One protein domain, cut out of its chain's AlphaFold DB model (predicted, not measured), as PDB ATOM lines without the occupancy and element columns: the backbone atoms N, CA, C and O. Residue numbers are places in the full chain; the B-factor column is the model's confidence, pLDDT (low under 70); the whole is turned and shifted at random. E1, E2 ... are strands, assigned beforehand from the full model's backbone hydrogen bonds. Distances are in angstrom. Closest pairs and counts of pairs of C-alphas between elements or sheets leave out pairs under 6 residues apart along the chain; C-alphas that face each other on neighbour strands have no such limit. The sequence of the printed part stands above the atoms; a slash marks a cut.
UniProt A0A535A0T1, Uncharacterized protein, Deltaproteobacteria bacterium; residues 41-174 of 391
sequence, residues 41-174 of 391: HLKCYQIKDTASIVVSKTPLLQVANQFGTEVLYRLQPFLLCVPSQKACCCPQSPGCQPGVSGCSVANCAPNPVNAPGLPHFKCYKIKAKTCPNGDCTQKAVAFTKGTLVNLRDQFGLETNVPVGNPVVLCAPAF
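What this domain is: This is residues 41 to 174 of the 391 residues of an uncharacterized protein of Deltaproteobacteria bacterium (UniProt A0A535A0T1). The domain is an open C: a strongly twisted five-strand sheet, bent along its longest strand E3, makes the arc, and the hairpin of E7 and E8 makes the opposite limb across an empty middle. E3 runs on past the sheet into E4, which with E5 makes a small head at one end of the long axis. The printed part has 134 residues, with no named helix and nine named strands, E1 to E9 in order, which hold 67 of them; the class is all strand. The largest sheet is branched, with antiparallel neighbour pairs, and E4 with E5 and E7 with E8 make two antiparallel two-strand sheets. The whole is loose, with a radius of gyration of the C-alphas of 19.9 A, and elongated, spanning 63 by 38 by 24 A.

How they stand to each other: E3, residues 68 to 85, has three neighbours and bends by 113 degrees at residue 73. E6, residues 120 to 130, lies on one side of it, antiparallel at 158 degrees; C-alphas 77 and 124 face each other at 4.2 A, and N 81 and O 121 are 2.7 A apart, within hydrogen-bond range. On the other side of E3 lie two edge strands. E1, residues 41 to 46, is beside residues 78 to 84, antiparallel, with C-alphas 44 and 81 facing each other at 3.9 A and N 43 to O 82 at 2.8 A. E2, residues 61 to 65, is beside residues 68 to 72 and forms a hairpin with E3, with C-alphas 64 and 69 facing each other at 4.2 A and N 70 to O 63 at 2.8 A. E9, residues 168 to 173, is an edge strand antiparallel to E6 at 143 degrees, with C-alphas 123 and 170 facing each other at 4.0 A and N 124 to O 169 at 2.8 A. E4, residues 88 to 90, and E5, residues 102 to 104, form a hairpin, with N 90 to O 102 at 3.0 A. E7, residues 147 to 153, and E8, residues 156 to 163, form another, with N 158 to O 151 at 2.7 A; both are apart from the five strands of the branched sheet.

Where its parts are: E1 begins at C-alpha 41 (23.742, -39.636, 18.433). E3 measures 32.0 A and ends at C-alpha 85 (20.135, -37.658, 13.293). E6 measures 27.1 A, E7 19.3 A and E8 17.8 A. E9 ends at C-alpha 173 (16.294, -30.993, 29.843).

The domain as a whole: The C-alphas farthest apart, of Gly 99 and Gln 138, are 63.6 A apart. The printed part has no cut. The links E1 to E2, E4 to E5, E5 to E6 and E6 to E7 are long. Mean pLDDT of the printed part is 74.1; 41 residues are under 70, among them residues 49 to 59 and 108 to 119.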
ATOM      1  N   HIS A  41      22.591 -39.993  17.619       69.50
ATOM      2  CA  HIS A  41      23.742 -39.636  18.433       69.50
ATOM      3  C   HIS A  41      23.461 -38.338  19.186       69.50
ATOM      4  O   HIS A  41      22.512 -37.611  18.885       69.50
ATOM      5  N   LEU A  42      24.295 -38.038  20.179       78.50
ATOM      6  CA  LEU A  42      24.246 -36.769  20.890       78.50
ATOM      7  C   LEU A  42      25.359 -35.852  20.392       78.50
ATOM      8  O   LEU A  42      26.531 -36.225  20.376       78.50
ATOM      9  N   LYS A  43      24.996 -34.619  20.032       79.75
ATOM     10  CA  LYS A  43      25.953 -33.542  19.776       79.75
ATOM     11  C   LYS A  43      26.003 -32.615  20.980       79.75
ATOM     12  O   LYS A  43      25.009 -31.979  21.322       79.75
ATOM     13  N   CYS A  44      27.164 -32.529  21.619       86.31
ATOM     14  CA  CYS A  44      27.342 -31.761  22.846       86.31
ATOM     15  C   CYS A  44      28.005 -30.402  22.597       86.31
ATOM     16  O   CYS A  44      29.041 -30.307  21.942       86.31
ATOM     17  N   TYR A  45      27.420 -29.352  23.166       85.25
ATOM     18  CA  TYR A  45      27.906 -27.977  23.142       85.25
ATOM     19  C   TYR A  45      28.399 -27.579  24.526       85.25
ATOM     20  O   TYR A  45      27.745 -27.864  25.527       85.25
ATOM     21  N   GLN A  46      29.529 -26.876  24.588       89.81
ATOM     22  CA  GLN A  46      30.015 -26.315  25.842       89.81
ATOM     23  C   GLN A  46      29.089 -25.194  26.318       89.81
ATOM     24  O   GLN A  46      28.826 -24.238  25.588       89.81
ATOM     25  N   ILE A  47      28.632 -25.293  27.564       84.88
ATOM     26  CA  ILE A  47      27.888 -24.218  28.223       84.88
ATOM     27  C   ILE A  47      28.903 -23.151  28.640       84.88
ATOM     28  O   ILE A  47      29.832 -23.445  29.393       84.88
ATOM     29  N   LYS A  48      28.749 -21.931  28.112       79.69
ATOM     30  CA  LYS A  48      29.651 -20.795  28.378       79.69
ATOM     31  C   LYS A  48      29.202 -19.901  29.538       79.69
ATOM     32  O   LYS A  48      29.916 -18.961  29.867       79.69
ATOM     33  N   ASP A  49      28.065 -20.199  30.160       69.62
ATOM     34  CA  ASP A  49      27.603 -19.459  31.331       69.62
ATOM     35  C   ASP A  49      28.558 -19.628  32.514       69.62
ATOM     36  O   ASP A  49      29.125 -20.702  32.750       69.62
ATOM     37  N   THR A  50      28.687 -18.567  33.310       58.25
ATOM     38  CA  THR A  50      29.348 -18.616  34.613       58.25
ATOM     39  C   THR A  50      28.534 -19.537  35.516       58.25
ATOM     40  O   THR A  50      27.501 -19.147  36.053       58.25
ATOM     41  N   ALA A  51      28.945 -20.801  35.619       58.31
ATOM     42  CA  ALA A  51      28.176 -21.814  36.327       58.31
ATOM     43  C   ALA A  51      27.869 -21.379  37.771       58.31
ATOM     44  O   ALA A  51      28.794 -21.115  38.540       58.31
ATOM     45  N   SER A  52      26.594 -21.411  38.173       59.41
ATOM     46  CA  SER A  52      26.234 -21.547  39.588       59.41
ATOM     47  C   SER A  52      26.754 -22.899  40.061       59.41
ATOM     48  O   SER A  52      26.122 -23.937  39.859       59.41
ATOM     49  N   ILE A  53      27.971 -22.913  40.602       62.94
ATOM     50  CA  ILE A  53      28.564 -24.125  41.156       62.94
ATOM     51  C   ILE A  53      27.855 -24.391  42.479       62.94
ATOM     52  O   ILE A  53      28.131 -23.734  43.481       62.94
ATOM     53  N   VAL A  54      26.972 -25.387  42.503       61.56
ATOM     54  CA  VAL A  54      26.443 -25.889  43.769       61.56
ATOM     55  C   VAL A  54      27.504 -26.815  44.355       61.56
ATOM     56  O   VAL A  54      27.651 -27.967  43.940       61.56
ATOM     57  N   VAL A  55      28.315 -26.280  45.268       66.31
ATOM     58  CA  VAL A  55      29.240 -27.069  46.087       66.31
ATOM     59  C   VAL A  55      28.558 -27.329  47.418       66.31
ATOM     60  O   VAL A  55      28.406 -26.405  48.214       66.31
ATOM     61  N   SER A  56      28.174 -28.577  47.674       65.56
ATOM     62  CA  SER A  56      27.622 -28.963  48.966       65.56
ATOM     63  C   SER A  56      28.557 -29.900  49.723       65.56
ATOM     64  O   SER A  56      29.256 -30.739  49.147       65.56
ATOM     65  N   LYS A  57      28.580 -29.744  51.051       67.44
ATOM     66  CA  LYS A  57      29.167 -30.734  51.964       67.44
ATOM     67  C   LYS A  57      28.192 -31.884  52.246       67.44
ATOM     68  O   LYS A  57      28.638 -32.956  52.644       67.44
ATOM     69  N   THR A  58      26.896 -31.670  52.022       68.94
ATOM     70  CA  THR A  58      25.853 -32.699  52.075       68.94
ATOM     71  C   THR A  58      25.589 -33.275  50.680       68.94
ATOM     72  O   THR A  58      25.835 -32.594  49.680       68.94
ATOM     73  N   PRO A  59      25.105 -34.523  50.580       66.56
ATOM     74  CA  PRO A  59      24.603 -35.061  49.322       66.56
ATOM     75  C   PRO A  59      23.500 -34.172  48.736       66.56
ATOM     76  O   PRO A  59      22.558 -33.807  49.433       66.56
ATOM     77  N   LEU A  60      23.630 -33.825  47.460       71.88
ATOM     78  CA  LEU A  60      22.633 -33.118  46.657       71.88
ATOM     79  C   LEU A  60      21.605 -34.073  46.053       71.88
ATOM     80  O   LEU A  60      20.447 -33.705  45.892       71.88
ATOM     81  N   LEU A  61      22.046 -35.269  45.666       79.69
ATOM     82  CA  LEU A  61      21.218 -36.254  44.984       79.69
ATOM     83  C   LEU A  61      21.733 -37.659  45.285       79.69
ATOM     84  O   LEU A  61      22.946 -37.869  45.323       79.69
ATOM     85  N   GLN A  62      20.814 -38.601  45.457       78.94
ATOM     86  CA  GLN A  62      21.095 -40.031  45.442       78.94
ATOM     87  C   GLN A  62      20.637 -40.590  44.095       78.94
ATOM     88  O   GLN A  62      19.519 -40.309  43.661       78.94
ATOM     89  N   VAL A  63      21.497 -41.352  43.432       75.81
ATOM     90  CA  VAL A  63      21.179 -42.018  42.165       75.81
ATOM     91  C   VAL A  63      21.550 -43.491  42.261       75.81
ATOM     92  O   VAL A  63      22.482 -43.859  42.973       75.81
ATOM     93  N   ALA A  64      20.804 -44.333  41.558       74.69
ATOM     94  CA  ALA A  64      21.102 -45.750  41.413       74.69
ATOM     95  C   ALA A  64      21.371 -46.041  39.939       74.69
ATOM     96  O   ALA A  64      20.653 -45.553  39.062       74.69
ATOM     97  N   ASN A  65      22.429 -46.796  39.668       71.88
ATOM     98  CA  ASN A  65      22.785 -47.242  38.329       71.88
ATOM     99  C   ASN A  65      23.276 -48.699  38.375       71.88
ATOM    100  O   ASN A  65      23.267 -49.340  39.427       71.88
ATOM    101  N   GLN A  66      23.713 -49.236  37.236       71.81
ATOM    102  CA  GLN A  66      24.180 -50.621  37.122       71.81
ATOM    103  C   GLN A  66      25.425 -50.939  37.970       71.81
ATOM    104  O   GLN A  66      25.781 -52.101  38.132       71.81
ATOM    105  N   PHE A  67      26.102 -49.918  38.499       75.00
ATOM    106  CA  PHE A  67      27.247 -50.039  39.400       75.00
ATOM    107  C   PHE A  67      26.872 -49.819  40.876       75.00
ATOM    108  O   PHE A  67      27.757 -49.715  41.729       75.00
ATOM    109  N   GLY A  68      25.574 -49.755  41.183       74.31
ATOM    110  CA  GLY A  68      25.028 -49.597  42.526       74.31
ATOM    111  C   GLY A  68      24.513 -48.188  42.818       74.31
ATOM    112  O   GLY A  68      24.298 -47.363  41.929       74.31
ATOM    113  N   THR A  69      24.283 -47.926  44.103       78.88
ATOM    114  CA  THR A  69      23.763 -46.644  44.588       78.88
ATOM    115  C   THR A  69      24.903 -45.691  44.931       78.88
ATOM    116  O   THR A  69      25.892 -46.074  45.562       78.88
ATOM    117  N   GLU A  70      24.761 -44.423  44.563       82.56
ATOM    118  CA  GLU A  70      25.731 -43.373  44.845       82.56
ATOM    119  C   GLU A  70      25.070 -42.058  45.272       82.56
ATOM    120  O   GLU A  70      23.908 -41.773  44.977       82.56
ATOM    121  N   VAL A  71      25.851 -41.233  45.964       83.25
ATOM    122  CA  VAL A  71      25.482 -39.881  46.389       83.25
ATOM    123  C   VAL A  71      26.373 -38.837  45.722       83.25
ATOM    124  O   VAL A  71      27.601 -38.973  45.670       83.25
ATOM    125  N   LEU A  72      25.757 -37.762  45.233       83.81
ATOM    126  CA  LEU A  72      26.402 -36.685  44.484       83.81
ATOM    127  C   LEU A  72      26.528 -35.429  45.352       83.81
ATOM    128  O   LEU A  72      25.550 -35.001  45.945       83.81
ATOM    129  N   TYR A  73      27.702 -34.796  45.404       78.31
ATOM    130  CA  TYR A  73      27.972 -33.647  46.299       78.31
ATOM    131  C   TYR A  73      28.180 -32.313  45.576       78.31
ATOM    132  O   TYR A  73      28.145 -31.238  46.177       78.31
ATOM    133  N   ARG A  74      28.469 -32.372  44.279       77.62
ATOM    134  CA  ARG A  74      28.752 -31.198  43.456       77.62
ATOM    135  C   ARG A  74      28.148 -31.414  42.090       77.62
ATOM    136  O   ARG A  74      28.365 -32.474  41.517       77.62
ATOM    137  N   LEU A  75      27.462 -30.402  41.577       75.31
ATOM    138  CA  LEU A  75      26.937 -30.373  40.218       75.31
ATOM    139  C   LEU A  75      27.392 -29.071  39.565       75.31
ATOM    140  O   LEU A  75      27.114 -27.982  40.065       75.31
ATOM    141  N   GLN A  76      28.118 -29.176  38.455       81.69
ATOM    142  CA  GLN A  76      28.518 -28.016  37.661       81.69
ATOM    143  C   GLN A  76      28.124 -28.230  36.197       81.69
ATOM    144  O   GLN A  76      28.747 -29.073  35.547       81.69
ATOM    145  N   PRO A  77      27.130 -27.496  35.663       83.06
ATOM    146  CA  PRO A  77      26.726 -27.651  34.272       83.06
ATOM    147  C   PRO A  77      27.876 -27.262  33.343       83.06
ATOM    148  O   PRO A  77      28.544 -26.253  33.573       83.06
ATOM    149  N   PHE A  78      28.130 -28.072  32.315       84.38
ATOM    150  CA  PHE A  78      29.222 -27.802  31.374       84.38
ATOM    151  C   PHE A  78      28.952 -28.241  29.931       84.38
ATOM    152  O   PHE A  78      29.584 -27.686  29.031       84.38
ATOM    153  N   LEU A  79      28.015 -29.168  29.687       87.44
ATOM    154  CA  LEU A  79      27.585 -29.531  28.332       87.44
ATOM    155  C   LEU A  79      26.065 -29.486  28.186       87.44
ATOM    156  O   LEU A  79      25.332 -29.889  29.086       87.44
ATOM    157  N   LEU A  80      25.621 -29.038  27.017       85.06
ATOM    158  CA  LEU A  80      24.283 -29.258  26.484       85.06
ATOM    159  C   LEU A  80      24.405 -30.254  25.329       85.06
ATOM    160  O   LEU A  80      24.947 -29.912  24.284       85.06
ATOM    161  N   CYS A  81      23.925 -31.471  25.517       83.12
ATOM    162  CA  CYS A  81      23.916 -32.525  24.516       83.12
ATOM    163  C   CYS A  81      22.542 -32.595  23.859       83.12
ATOM    164  O   CYS A  81      21.536 -32.783  24.533       83.12
ATOM    165  N   VAL A  82      22.492 -32.406  22.545       79.12
ATOM    166  CA  VAL A  82      21.246 -32.413  21.779       79.12
ATOM    167  C   VAL A  82      21.182 -33.657  20.903       79.12
ATOM    168  O   VAL A  82      22.222 -34.094  20.402       79.12
ATOM    169  N   PRO A  83      19.987 -34.211  20.677       73.56
ATOM    170  CA  PRO A  83      19.806 -35.288  19.717       73.56
ATOM    171  C   PRO A  83      20.245 -34.854  18.326       73.56
ATOM    172  O   PRO A  83      20.035 -33.710  17.919       73.56
ATOM    173  N   SER A  84      20.868 -35.754  17.584       67.75
ATOM    174  CA  SER A  84      21.299 -35.512  16.215       67.75
ATOM    175  C   SER A  84      21.071 -36.768  15.387       67.75
ATOM    176  O   SER A  84      21.480 -37.866  15.766       67.75
ATOM    177  N   GLN A  85      20.381 -36.594  14.261       68.06
ATOM    178  CA  GLN A  85      20.135 -37.658  13.293       68.06
ATOM    179  C   GLN A  85      21.302 -37.737  12.309       68.06
ATOM    180  O   GLN A  85      21.881 -36.716  11.920       68.06
ATOM    181  N   LYS A  86      21.664 -38.955  11.909       65.56
ATOM    182  CA  LYS A  86      22.695 -39.179  10.893       65.56
ATOM    183  C   LYS A  86      22.145 -38.848   9.500       65.56
ATOM    184  O   LYS A  86      21.018 -39.197   9.176       65.56
ATOM    185  N   ALA A  87      22.951 -38.186   8.670       69.38
ATOM    186  CA  ALA A  87      22.644 -38.003   7.253       69.38
ATOM    187  C   ALA A  87      23.068 -39.240   6.444       69.38
ATOM    188  O   ALA A  87      24.123 -39.821   6.712       69.38
ATOM    189  N   CYS A  88      22.286 -39.599   5.426       70.44
ATOM    190  CA  CYS A  88      22.612 -40.687   4.506       70.44
ATOM    191  C   CYS A  88      23.287 -40.114   3.255       70.44
ATOM    192  O   CYS A  88      22.740 -39.229   2.593       70.44
ATOM    193  N   CYS A  89      24.500 -40.589   2.956       76.00
ATOM    194  CA  CYS A  89      25.310 -40.141   1.823       76.00
ATOM    195  C   CYS A  89      25.140 -41.097   0.638       76.00
ATOM    196  O   CYS A  89      25.779 -42.150   0.566       76.00
ATOM    197  N   CYS A  90      24.252 -40.740  -0.282       71.88
ATOM    198  CA  CYS A  90      23.833 -41.615  -1.371       71.88
ATOM    199  C   CYS A  90      24.690 -41.410  -2.630       71.88
ATOM    200  O   CYS A  90      25.119 -40.279  -2.890       71.88
ATOM    201  N   PRO A  91      24.950 -42.472  -3.420       64.25
ATOM    202  CA  PRO A  91      24.368 -43.824  -3.333       64.25
ATOM    203  C   PRO A  91      25.155 -44.819  -2.455       64.25
ATOM    204  O   PRO A  91      24.798 -45.987  -2.378       64.25
ATOM    205  N   GLN A  92      26.241 -44.384  -1.815       65.81
ATOM    206  CA  GLN A  92      27.231 -45.277  -1.192       65.81
ATOM    207  C   GLN A  92      26.868 -45.725   0.235       65.81
ATOM    208  O   GLN A  92      27.559 -46.570   0.799       65.81
ATOM    209  N   SER A  93      25.811 -45.167   0.833       61.31
ATOM    210  CA  SER A  93      25.401 -45.493   2.203       61.31
ATOM    211  C   SER A  93      24.274 -46.535   2.240       61.31
ATOM    212  O   SER A  93      23.264 -46.361   1.553       61.31
ATOM    213  N   PRO A  94      24.383 -47.578   3.085       58.19
ATOM    214  CA  PRO A  94      23.258 -48.446   3.434       58.19
ATOM    215  C   PRO A  94      22.076 -47.634   3.989       58.19
ATOM    216  O   PRO A  94      22.279 -46.685   4.742       58.19
ATOM    217  N   GLY A  95      20.841 -47.987   3.615       61.00
ATOM    218  CA  GLY A  95      19.636 -47.267   4.059       61.00
ATOM    219  C   GLY A  95      19.332 -45.969   3.298       61.00
ATOM    220  O   GLY A  95      18.447 -45.222   3.705       61.00
ATOM    221  N   CYS A  96      20.033 -45.693   2.195       66.62
ATOM    222  CA  CYS A  96      19.712 -44.594   1.283       66.62
ATOM    223  C   CYS A  96      18.436 -44.841   0.473       66.62
ATOM    224  O   CYS A  96      18.130 -45.972   0.092       66.62
ATOM    225  N   GLN A  97      17.731 -43.760   0.138       71.06
ATOM    226  CA  GLN A  97      16.640 -43.820  -0.829       71.06
ATOM    227  C   GLN A  97      17.145 -44.137  -2.247       71.06
ATOM    228  O   GLN A  97      18.213 -43.665  -2.648       71.06
ATOM    229  N   PRO A  98      16.400 -44.931  -3.037       73.62
ATOM    230  CA  PRO A  98      16.744 -45.165  -4.434       73.62
ATOM    231  C   PRO A  98      16.724 -43.855  -5.234       73.62
ATOM    232  O   PRO A  98      15.808 -43.051  -5.093       73.62
ATOM    233  N   GLY A  99      17.718 -43.648  -6.100       76.81
ATOM    234  CA  GLY A  99      17.726 -42.535  -7.060       76.81
ATOM    235  C   GLY A  99      18.107 -41.155  -6.508       76.81
ATOM    236  O   GLY A  99      18.072 -40.191  -7.268       76.81
ATOM    237  N   VAL A 100      18.503 -41.035  -5.234       73.56
ATOM    238  CA  VAL A 100      18.983 -39.762  -4.659       73.56
ATOM    239  C   VAL A 100      20.513 -39.717  -4.569       73.56
ATOM    240  O   VAL A 100      21.177 -40.738  -4.392       73.56
ATOM    241  N   SER A 101      21.085 -38.516  -4.676       80.38
ATOM    242  CA  SER A 101      22.531 -38.268  -4.595       80.38
ATOM    243  C   SER A 101      22.865 -37.229  -3.528       80.38
ATOM    244  O   SER A 101      22.114 -36.273  -3.330       80.38
ATOM    245  N   GLY A 102      24.024 -37.373  -2.886       78.44
ATOM    246  CA  GLY A 102      24.510 -36.435  -1.871       78.44
ATOM    247  C   GLY A 102      24.145 -36.841  -0.441       78.44
ATOM    248  O   GLY A 102      23.516 -37.874  -0.208       78.44
ATOM    249  N   CYS A 103      24.582 -36.032   0.526       76.69
ATOM    250  CA  CYS A 103      24.406 -36.292   1.955       76.69
ATOM    251  C   CYS A 103      23.287 -35.423   2.528       76.69
ATOM    252  O   CYS A 103      23.442 -34.207   2.640       76.69
ATOM    253  N   SER A 104      22.177 -36.037   2.928       69.56
ATOM    254  CA  SER A 104      21.111 -35.332   3.642       69.56
ATOM    255  C   SER A 104      20.360 -36.286   4.575       69.56
ATOM    256  O   SER A 104      20.394 -37.502   4.388       69.56
ATOM    257  N   VAL A 105      19.690 -35.745   5.596       66.19
ATOM    258  CA  VAL A 105      18.783 -36.535   6.450       66.19
ATOM    259  C   VAL A 105      17.565 -37.003   5.645       66.19
ATOM    260  O   VAL A 105      17.121 -38.132   5.804       66.19
ATOM    261  N   ALA A 106      17.081 -36.177   4.714       67.38
ATOM    262  CA  ALA A 106      15.966 -36.516   3.826       67.38
ATOM    263  C   ALA A 106      16.304 -37.636   2.824       67.38
ATOM    264  O   ALA A 106      15.407 -38.250   2.259       67.38
ATOM    265  N   ASN A 107      17.595 -37.904   2.605       71.56
ATOM    266  CA  ASN A 107      18.064 -38.970   1.724       71.56
ATOM    267  C   ASN A 107      18.059 -40.345   2.414       71.56
ATOM    268  O   ASN A 107      18.273 -41.364   1.752       71.56
ATOM    269  N   CYS A 108      17.854 -40.385   3.732       66.75
ATOM    270  CA  CYS A 108      17.661 -41.630   4.459       66.75
ATOM    271  C   CYS A 108      16.300 -42.236   4.124       66.75
ATOM    272  O   CYS A 108      15.329 -41.515   3.899       66.75
ATOM    273  N   ALA A 109      16.222 -43.565   4.085       63.19
ATOM    274  CA  ALA A 109      14.948 -44.238   3.911       63.19
ATOM    275  C   ALA A 109      13.948 -43.800   4.993       63.19
ATOM    276  O   ALA A 109      14.360 -43.686   6.151       63.19
ATOM    277  N   PRO A 110      12.672 -43.528   4.633       52.91
ATOM    278  CA  PRO A 110      11.642 -43.142   5.580       52.91
ATOM    279  C   PRO A 110      11.629 -44.120   6.748       52.91
ATOM    280  O   PRO A 110      11.328 -45.301   6.584       52.91
ATOM    281  N   ASN A 111      12.000 -43.624   7.924       51.09
ATOM    282  CA  ASN A 111      11.868 -44.395   9.143       51.09
ATOM    283  C   ASN A 111      10.370 -44.400   9.500       51.09
ATOM    284  O   ASN A 111       9.768 -43.324   9.519       51.09
ATOM    285  N   PRO A 112       9.745 -45.550   9.805       38.53
ATOM    286  CA  PRO A 112       8.329 -45.600  10.182       38.53
ATOM    287  C   PRO A 112       8.000 -44.823  11.465       38.53
ATOM    288  O   PRO A 112       6.834 -44.607  11.777       38.53
ATOM    289  N   VAL A 113       9.019 -44.406  12.221       37.41
ATOM    290  CA  VAL A 113       8.861 -43.668  13.469       37.41
ATOM    291  C   VAL A 113       9.709 -42.408  13.381       37.41
ATOM    292  O   VAL A 113      10.939 -42.466  13.299       37.41
ATOM    293  N   ASN A 114       9.046 -41.252  13.407       40.91
ATOM    294  CA  ASN A 114       9.691 -40.000  13.776       40.91
ATOM    295  C   ASN A 114      10.278 -40.263  15.166       40.91
ATOM    296  O   ASN A 114       9.497 -40.461  16.097       40.91
ATOM    297  N   ALA A 115      11.607 -40.413  15.289       39.94
ATOM    298  CA  ALA A 115      12.227 -40.775  16.563       39.94
ATOM    299  C   ALA A 115      11.604 -39.883  17.646       39.94
ATOM    300  O   ALA A 115      11.585 -38.663  17.433       39.94
ATOM    301  N   PRO A 116      11.030 -40.448  18.733       43.88
ATOM    302  CA  PRO A 116      10.444 -39.643  19.795       43.88
ATOM    303  C   PRO A 116      11.462 -38.570  20.123       43.88
ATOM    304  O   PRO A 116      12.620 -38.929  20.349       43.88
ATOM    305  N   GLY A 117      11.075 -37.294  20.004       52.31
ATOM    306  CA  GLY A 117      12.009 -36.180  20.102       52.31
ATOM    307  C   GLY A 117      12.838 -36.368  21.359       52.31
ATOM    308  O   GLY A 117      12.327 -36.190  22.462       52.31
ATOM    309  N   LEU A 118      14.074 -36.841  21.191       54.44
ATOM    310  CA  LEU A 118      14.918 -37.194  22.317       54.44
ATOM    311  C   LEU A 118      15.024 -35.928  23.183       54.44
ATOM    312  O   LEU A 118      15.162 -34.822  22.642       54.44
ATOM    313  N   PRO A 119      14.925 -36.035  24.515       62.12
ATOM    314  CA  PRO A 119      15.104 -34.859  25.339       62.12
ATOM    315  C   PRO A 119      16.508 -34.298  25.095       62.12
ATOM    316  O   PRO A 119      17.465 -35.028  24.821       62.12
ATOM    317  N   HIS A 120      16.638 -32.978  25.184       71.50
ATOM    318  CA  HIS A 120      17.965 -32.389  25.294       71.50
ATOM    319  C   HIS A 120      18.560 -32.875  26.617       71.50
ATOM    320  O   HIS A 120      17.825 -33.159  27.556       71.50
ATOM    321  N   PHE A 121      19.876 -32.966  26.721       83.69
ATOM    322  CA  PHE A 121      20.548 -33.374  27.945       83.69
ATOM    323  C   PHE A 121      21.437 -32.251  28.436       83.69
ATOM    324  O   PHE A 121      22.277 -31.735  27.702       83.69
ATOM    325  N   LYS A 122      21.289 -31.890  29.705       81.94
ATOM    326  CA  LYS A 122      22.229 -31.002  30.380       81.94
ATOM    327  C   LYS A 122      23.148 -31.857  31.237       81.94
ATOM    328  O   LYS A 122      22.691 -32.557  32.138       81.94
ATOM    329  N   CYS A 123      24.441 -31.817  30.939       87.19
ATOM    330  CA  CYS A 123      25.441 -32.596  31.649       87.19
ATOM    331  C   CYS A 123      26.207 -31.747  32.657       87.19
ATOM    332  O   CYS A 123      26.619 -30.610  32.390       87.19
ATOM    333  N   TYR A 124      26.433 -32.352  33.815       85.56
ATOM    334  CA  TYR A 124      27.031 -31.754  34.990       85.56
ATOM    335  C   TYR A 124      28.297 -32.515  35.350       85.56
ATOM    336  O   TYR A 124      28.281 -33.741  35.413       85.56
ATOM    337  N   LYS A 125      29.387 -31.800  35.638       87.88
ATOM    338  CA  LYS A 125      30.528 -32.400  36.332       87.88
ATOM    339  C   LYS A 125      30.088 -32.745  37.742       87.88
ATOM    340  O   LYS A 125      29.519 -31.883  38.422       87.88
ATOM    341  N   ILE A 126      30.383 -33.969  38.161       87.44
ATOM    342  CA  ILE A 126      29.953 -34.485  39.455       87.44
ATOM    343  C   ILE A 126      31.124 -34.860  40.348       87.44
ATOM    344  O   ILE A 126      32.230 -35.157  39.896       87.44
ATOM    345  N   LYS A 127      30.853 -34.854  41.651       85.62
ATOM    346  CA  LYS A 127      31.646 -35.585  42.635       85.62
ATOM    347  C   LYS A 127      30.729 -36.598  43.300       85.62
ATOM    348  O   LYS A 127      29.859 -36.196  44.071       85.62
ATOM    349  N   ALA A 128      30.944 -37.866  42.985       84.56
ATOM    350  CA  ALA A 128      30.159 -38.979  43.492       84.56
ATOM    351  C   ALA A 128      30.929 -39.777  44.549       84.56
ATOM    352  O   ALA A 128      32.167 -39.785  44.571       84.56
ATOM    353  N   LYS A 129      30.182 -40.448  45.421       84.75
ATOM    354  CA  LYS A 129      30.673 -41.523  46.283       84.75
ATOM    355  C   LYS A 129      29.665 -42.660  46.285       84.75
ATOM    356  O   LYS A 129      28.465 -42.408  46.319       84.75
ATOM    357  N   THR A 130      30.164 -43.883  46.305       83.81
ATOM    358  CA  THR A 130      29.354 -45.099  46.312       83.81
ATOM    359  C   THR A 130      28.832 -45.374  47.717       83.81
ATOM    360  O   THR A 130      29.559 -45.209  48.699       83.81
ATOM    361  N   CYS A 131      27.582 -45.801  47.820       80.62
ATOM    362  CA  CYS A 131      26.979 -46.257  49.063       80.62
ATOM    363  C   CYS A 131      27.306 -47.748  49.254       80.62
ATOM    364  O   CYS A 131      26.926 -48.558  48.402       80.62
ATOM    365  N   PRO A 132      28.037 -48.136  50.316       74.50
ATOM    366  CA  PRO A 132      28.304 -49.544  50.601       74.50
ATOM    367  C   PRO A 132      26.998 -50.334  50.691       74.50
ATOM    368  O   PRO A 132      26.065 -49.896  51.356       74.50
ATOM    369  N   ASN A 133      26.923 -51.484  50.017       71.12
ATOM    370  CA  ASN A 133      25.738 -52.356  50.007       71.12
ATOM    371  C   ASN A 133      24.426 -51.643  49.607       71.12
ATOM    372  O   ASN A 133      23.349 -52.061  50.016       71.12
ATOM    373  N   GLY A 134      24.506 -50.541  48.850       68.94
ATOM    374  CA  GLY A 134      23.339 -49.736  48.473       68.94
ATOM    375  C   GLY A 134      22.783 -48.838  49.587       68.94
ATOM    376  O   GLY A 134      21.851 -48.078  49.331       68.94
ATOM    377  N   ASP A 135      23.370 -48.863  50.786       72.38
ATOM    378  CA  ASP A 135      22.923 -48.100  51.951       72.38
ATOM    379  C   ASP A 135      23.681 -46.770  52.072       72.38
ATOM    380  O   ASP A 135      24.855 -46.707  52.447       72.38
ATOM    381  N   CYS A 136      22.995 -45.675  51.748       72.25
ATOM    382  CA  CYS A 136      23.557 -44.325  51.794       72.25
ATOM    383  C   CYS A 136      23.509 -43.672  53.184       72.25
ATOM    384  O   CYS A 136      23.988 -42.545  53.340       72.25
ATOM    385  N   THR A 137      22.960 -44.356  54.193       72.69
ATOM    386  CA  THR A 137      23.076 -43.939  55.600       72.69
ATOM    387  C   THR A 137      24.465 -44.253  56.152       72.69
ATOM    388  O   THR A 137      24.969 -43.560  57.040       72.69
ATOM    389  N   GLN A 138      25.127 -45.254  55.568       74.12
ATOM    390  CA  GLN A 138      26.505 -45.595  55.865       74.12
ATOM    391  C   GLN A 138      27.473 -44.624  55.191       74.12
ATOM    392  O   GLN A 138      27.171 -43.923  54.223       74.12
ATOM    393  N   LYS A 139      28.696 -44.569  55.722       80.75
ATOM    394  CA  LYS A 139      29.734 -43.676  55.211       80.75
ATOM    395  C   LYS A 139      30.067 -44.028  53.757       80.75
ATOM    396  O   LYS A 139      30.756 -45.010  53.503       80.75
ATOM    397  N   ALA A 140      29.646 -43.171  52.827       81.94
ATOM    398  CA  ALA A 140      29.904 -43.350  51.403       81.94
ATOM    399  C   ALA A 140      31.410 -43.473  51.087       81.94
ATOM    400  O   ALA A 140      32.244 -42.691  51.577       81.94
ATOM    401  N   VAL A 141      31.743 -44.446  50.241       82.44
ATOM    402  CA  VAL A 141      33.102 -44.863  49.870       82.44
ATOM    403  C   VAL A 141      33.458 -44.436  48.444       82.44
ATOM    404  O   VAL A 141      32.634 -43.912  47.695       82.44
ATOM    405  N   ALA A 142      34.729 -44.585  48.073       82.12
ATOM    406  CA  ALA A 142      35.153 -44.355  46.697       82.12
ATOM    407  C   ALA A 142      34.632 -45.470  45.781       82.12
ATOM    408  O   ALA A 142      34.482 -46.609  46.218       82.12
ATOM    409  N   PHE A 143      34.420 -45.137  44.508       82.56
ATOM    410  CA  PHE A 143      34.081 -46.115  43.481       82.56
ATOM    411  C   PHE A 143      35.152 -47.210  43.385       82.56
ATOM    412  O   PHE A 143      36.355 -46.916  43.445       82.56
ATOM    413  N   THR A 144      34.713 -48.457  43.222       78.75
ATOM    414  CA  THR A 144      35.596 -49.618  43.100       78.75
ATOM    415  C   THR A 144      36.472 -49.483  41.860       78.75
ATOM    416  O   THR A 144      35.990 -49.300  40.746       78.75
ATOM    417  N   LYS A 145      37.792 -49.546  42.042       77.06
ATOM    418  CA  LYS A 145      38.737 -49.490  40.921       77.06
ATOM    419  C   LYS A 145      38.744 -50.821  40.172       77.06
ATOM    420  O   LYS A 145      38.716 -51.871  40.804       77.06
ATOM    421  N   GLY A 146      38.886 -50.761  38.850       75.38
ATOM    422  CA  GLY A 146      39.061 -51.952  38.014       75.38
ATOM    423  C   GLY A 146      37.763 -52.599  37.537       75.38
ATOM    424  O   GLY A 146      37.811 -53.708  37.024       75.38
ATOM    425  N   THR A 147      36.619 -51.925  37.677       81.81
ATOM    426  CA  THR A 147      35.360 -52.363  37.065       81.81
ATOM    427  C   THR A 147      35.528 -52.447  35.548       81.81
ATOM    428  O   THR A 147      35.946 -51.472  34.924       81.81
ATOM    429  N   LEU A 148      35.217 -53.603  34.962       82.88
ATOM    430  CA  LEU A 148      35.310 -53.850  33.523       82.88
ATOM    431  C   LEU A 148      33.909 -53.981  32.930       82.88
ATOM    432  O   LEU A 148      33.048 -54.633  33.521       82.88
ATOM    433  N   VAL A 149      33.692 -53.397  31.755       82.75
ATOM    434  CA  VAL A 149      32.441 -53.534  30.998       82.75
ATOM    435  C   VAL A 149      32.722 -53.796  29.525       82.75
ATOM    436  O   VAL A 149      33.793 -53.470  29.018       82.75
ATOM    437  N   ASN A 150      31.749 -54.372  28.825       78.81
ATOM    438  CA  ASN A 150      31.774 -54.452  27.370       78.81
ATOM    439  C   ASN A 150      30.906 -53.323  26.807       78.81
ATOM    440  O   ASN A 150      29.767 -53.154  27.244       78.81
ATOM    441  N   LEU A 151      31.431 -52.561  25.852       80.31
ATOM    442  CA  LEU A 151      30.734 -51.458  25.194       80.31
ATOM    443  C   LEU A 151      30.532 -51.809  23.723       80.31
ATOM    444  O   LEU A 151      31.454 -52.288  23.074       80.31
ATOM    445  N   ARG A 152      29.328 -51.599  23.190       76.69
ATOM    446  CA  ARG A 152      29.051 -51.765  21.761       76.69
ATOM    447  C   ARG A 152      28.477 -50.476  21.207       76.69
ATOM    448  O   ARG A 152      27.472 -49.991  21.722       76.69
ATOM    449  N   ASP A 153      29.072 -49.983  20.135       74.62
ATOM    450  CA  ASP A 153      28.578 -48.842  19.372       74.62
ATOM    451  C   ASP A 153      28.679 -49.110  17.858       74.62
ATOM    452  O   ASP A 153      28.899 -50.246  17.421       74.62
ATOM    453  N   GLN A 154      28.483 -48.076  17.036       66.06
ATOM    454  CA  GLN A 154      28.562 -48.194  15.578       66.06
ATOM    455  C   GLN A 154      29.970 -48.510  15.036       66.06
ATOM    456  O   GLN A 154      30.110 -48.774  13.840       66.06
ATOM    457  N   PHE A 155      31.008 -48.449  15.871       76.94
ATOM    458  CA  PHE A 155      32.393 -48.759  15.518       76.94
ATOM    459  C   PHE A 155      32.802 -50.174  15.939       76.94
ATOM    460  O   PHE A 155      33.814 -50.680  15.453       76.94
ATOM    461  N   GLY A 156      32.001 -50.850  16.767       74.69
ATOM    462  CA  GLY A 156      32.183 -52.262  17.085       74.69
ATOM    463  C   GLY A 156      31.886 -52.603  18.540       74.69
ATOM    464  O   GLY A 156      31.239 -51.853  19.261       74.69
ATOM    465  N   LEU A 157      32.330 -53.794  18.950       79.38
ATOM    466  CA  LEU A 157      32.314 -54.238  20.342       79.38
ATOM    467  C   LEU A 157      33.709 -54.039  20.942       79.38
ATOM    468  O   LEU A 157      34.668 -54.661  20.491       79.38
ATOM    469  N   GLU A 158      33.792 -53.242  21.996       86.31
ATOM    470  CA  GLU A 158      34.957 -53.098  22.855       86.31
ATOM    471  C   GLU A 158      34.758 -53.942  24.116       86.31
ATOM    472  O   GLU A 158      33.822 -53.729  24.888       86.31
ATOM    473  N   THR A 159      35.621 -54.933  24.332       89.75
ATOM    474  CA  THR A 159      35.533 -55.822  25.498       89.75
ATOM    475  C   THR A 159      36.480 -55.405  26.614       89.75
ATOM    476  O   THR A 159      37.590 -54.959  26.328       89.75
ATOM    477  N   ASN A 160      36.105 -55.665  27.870       85.94
ATOM    478  CA  ASN A 160      36.942 -55.436  29.056       85.94
ATOM    479  C   ASN A 160      37.413 -53.980  29.212       85.94
ATOM    480  O   ASN A 160      38.551 -53.721  29.606       85.94
ATOM    481  N   VAL A 161      36.538 -53.023  28.908       86.94
ATOM    482  CA  VAL A 161      36.815 -51.594  29.054       86.94
ATOM    483  C   VAL A 161      36.849 -51.241  30.545       86.94
ATOM    484  O   VAL A 161      35.826 -51.394  31.222       86.94
ATOM    485  N   PRO A 162      37.985 -50.764  31.089       87.81
ATOM    486  CA  PRO A 162      38.064 -50.357  32.482       87.81
ATOM    487  C   PRO A 162      37.344 -49.026  32.696       87.81
ATOM    488  O   PRO A 162      37.730 -47.998  32.137       87.81
ATOM    489  N   VAL A 163      36.324 -49.025  33.551       84.75
ATOM    490  CA  VAL A 163      35.603 -47.811  33.942       84.75
ATOM    491  C   VAL A 163      36.083 -47.315  35.303       84.75
ATOM    492  O   VAL A 163      36.199 -48.059  36.279       84.75
ATOM    493  N   GLY A 164      36.430 -46.028  35.340       83.31
ATOM    494  CA  GLY A 164      36.831 -45.324  36.552       83.31
ATOM    495  C   GLY A 164      35.634 -44.779  37.326       83.31
ATOM    496  O   GLY A 164      34.481 -45.075  37.030       83.31
ATOM    497  N   ASN A 165      35.916 -43.931  38.316       82.75
ATOM    498  CA  ASN A 165      34.863 -43.251  39.059       82.75
ATOM    499  C   ASN A 165      33.973 -42.406  38.126       82.75
ATOM    500  O   ASN A 165      34.491 -41.771  37.202       82.75
ATOM    501  N   PRO A 166      32.665 -42.307  38.406       85.00
ATOM    502  CA  PRO A 166      31.780 -41.453  37.631       85.00
ATOM    503  C   PRO A 166      32.173 -39.980  37.798       85.00
ATOM    504  O   PRO A 166      32.502 -39.505  38.892       85.00
ATOM    505  N   VAL A 167      32.190 -39.260  36.674       85.88
ATOM    506  CA  VAL A 167      32.669 -37.867  36.574       85.88
ATOM    507  C   VAL A 167      31.635 -36.909  35.994       85.88
ATOM    508  O   VAL A 167      31.754 -35.694  36.176       85.88
ATOM    509  N   VAL A 168      30.604 -37.435  35.329       87.06
ATOM    510  CA  VAL A 168      29.552 -36.650  34.681       87.06
ATOM    511  C   VAL A 168      28.187 -37.304  34.897       87.06
ATOM    512  O   VAL A 168      28.069 -38.518  34.795       87.06
ATOM    513  N   LEU A 169      27.164 -36.481  35.140       86.81
ATOM    514  CA  LEU A 169      25.748 -36.859  35.108       86.81
ATOM    515  C   LEU A 169      25.049 -36.043  34.021       86.81
ATOM    516  O   LEU A 169      25.145 -34.816  34.040       86.81
ATOM    517  N   CYS A 170      24.332 -36.694  33.108       85.69
ATOM    518  CA  CYS A 170      23.520 -36.035  32.085       85.69
ATOM    519  C   CYS A 170      22.036 -36.214  32.403       85.69
ATOM    520  O   CYS A 170      21.535 -37.333  32.393       85.69
ATOM    521  N   ALA A 171      21.342 -35.112  32.682       82.00
ATOM    522  CA  ALA A 171      19.916 -35.114  32.979       82.00
ATOM    523  C   ALA A 171      19.110 -34.646  31.756       82.00
ATOM    524  O   ALA A 171      19.560 -33.712  31.077       82.00
ATOM    525  N   PRO A 172      17.933 -35.238  31.481       77.38
ATOM    526  CA  PRO A 172      16.986 -34.691  30.519       77.38
ATOM    527  C   PRO A 172      16.673 -33.222  30.824       77.38
ATOM    528  O   PRO A 172      16.572 -32.816  31.982       77.38
ATOM    529  N   ALA A 173      16.527 -32.422  29.780       66.62
ATOM    530  CA  ALA A 173      16.294 -30.993  29.843       66.62
ATOM    531  C   ALA A 173      15.164 -30.609  28.888       66.62
ATOM    532  O   ALA A 173      15.184 -30.930  27.695       66.62
ATOM    533  N   PHE A 174      14.203 -29.863  29.426       60.09
ATOM    534  CA  PHE A 174      13.192 -29.173  28.643       60.09
ATOM    535  C   PHE A 174      13.731 -27.812  28.205       60.09
ATOM    536  O   PHE A 174      14.446 -27.137  28.948       60.09
TER     537      PHE A 174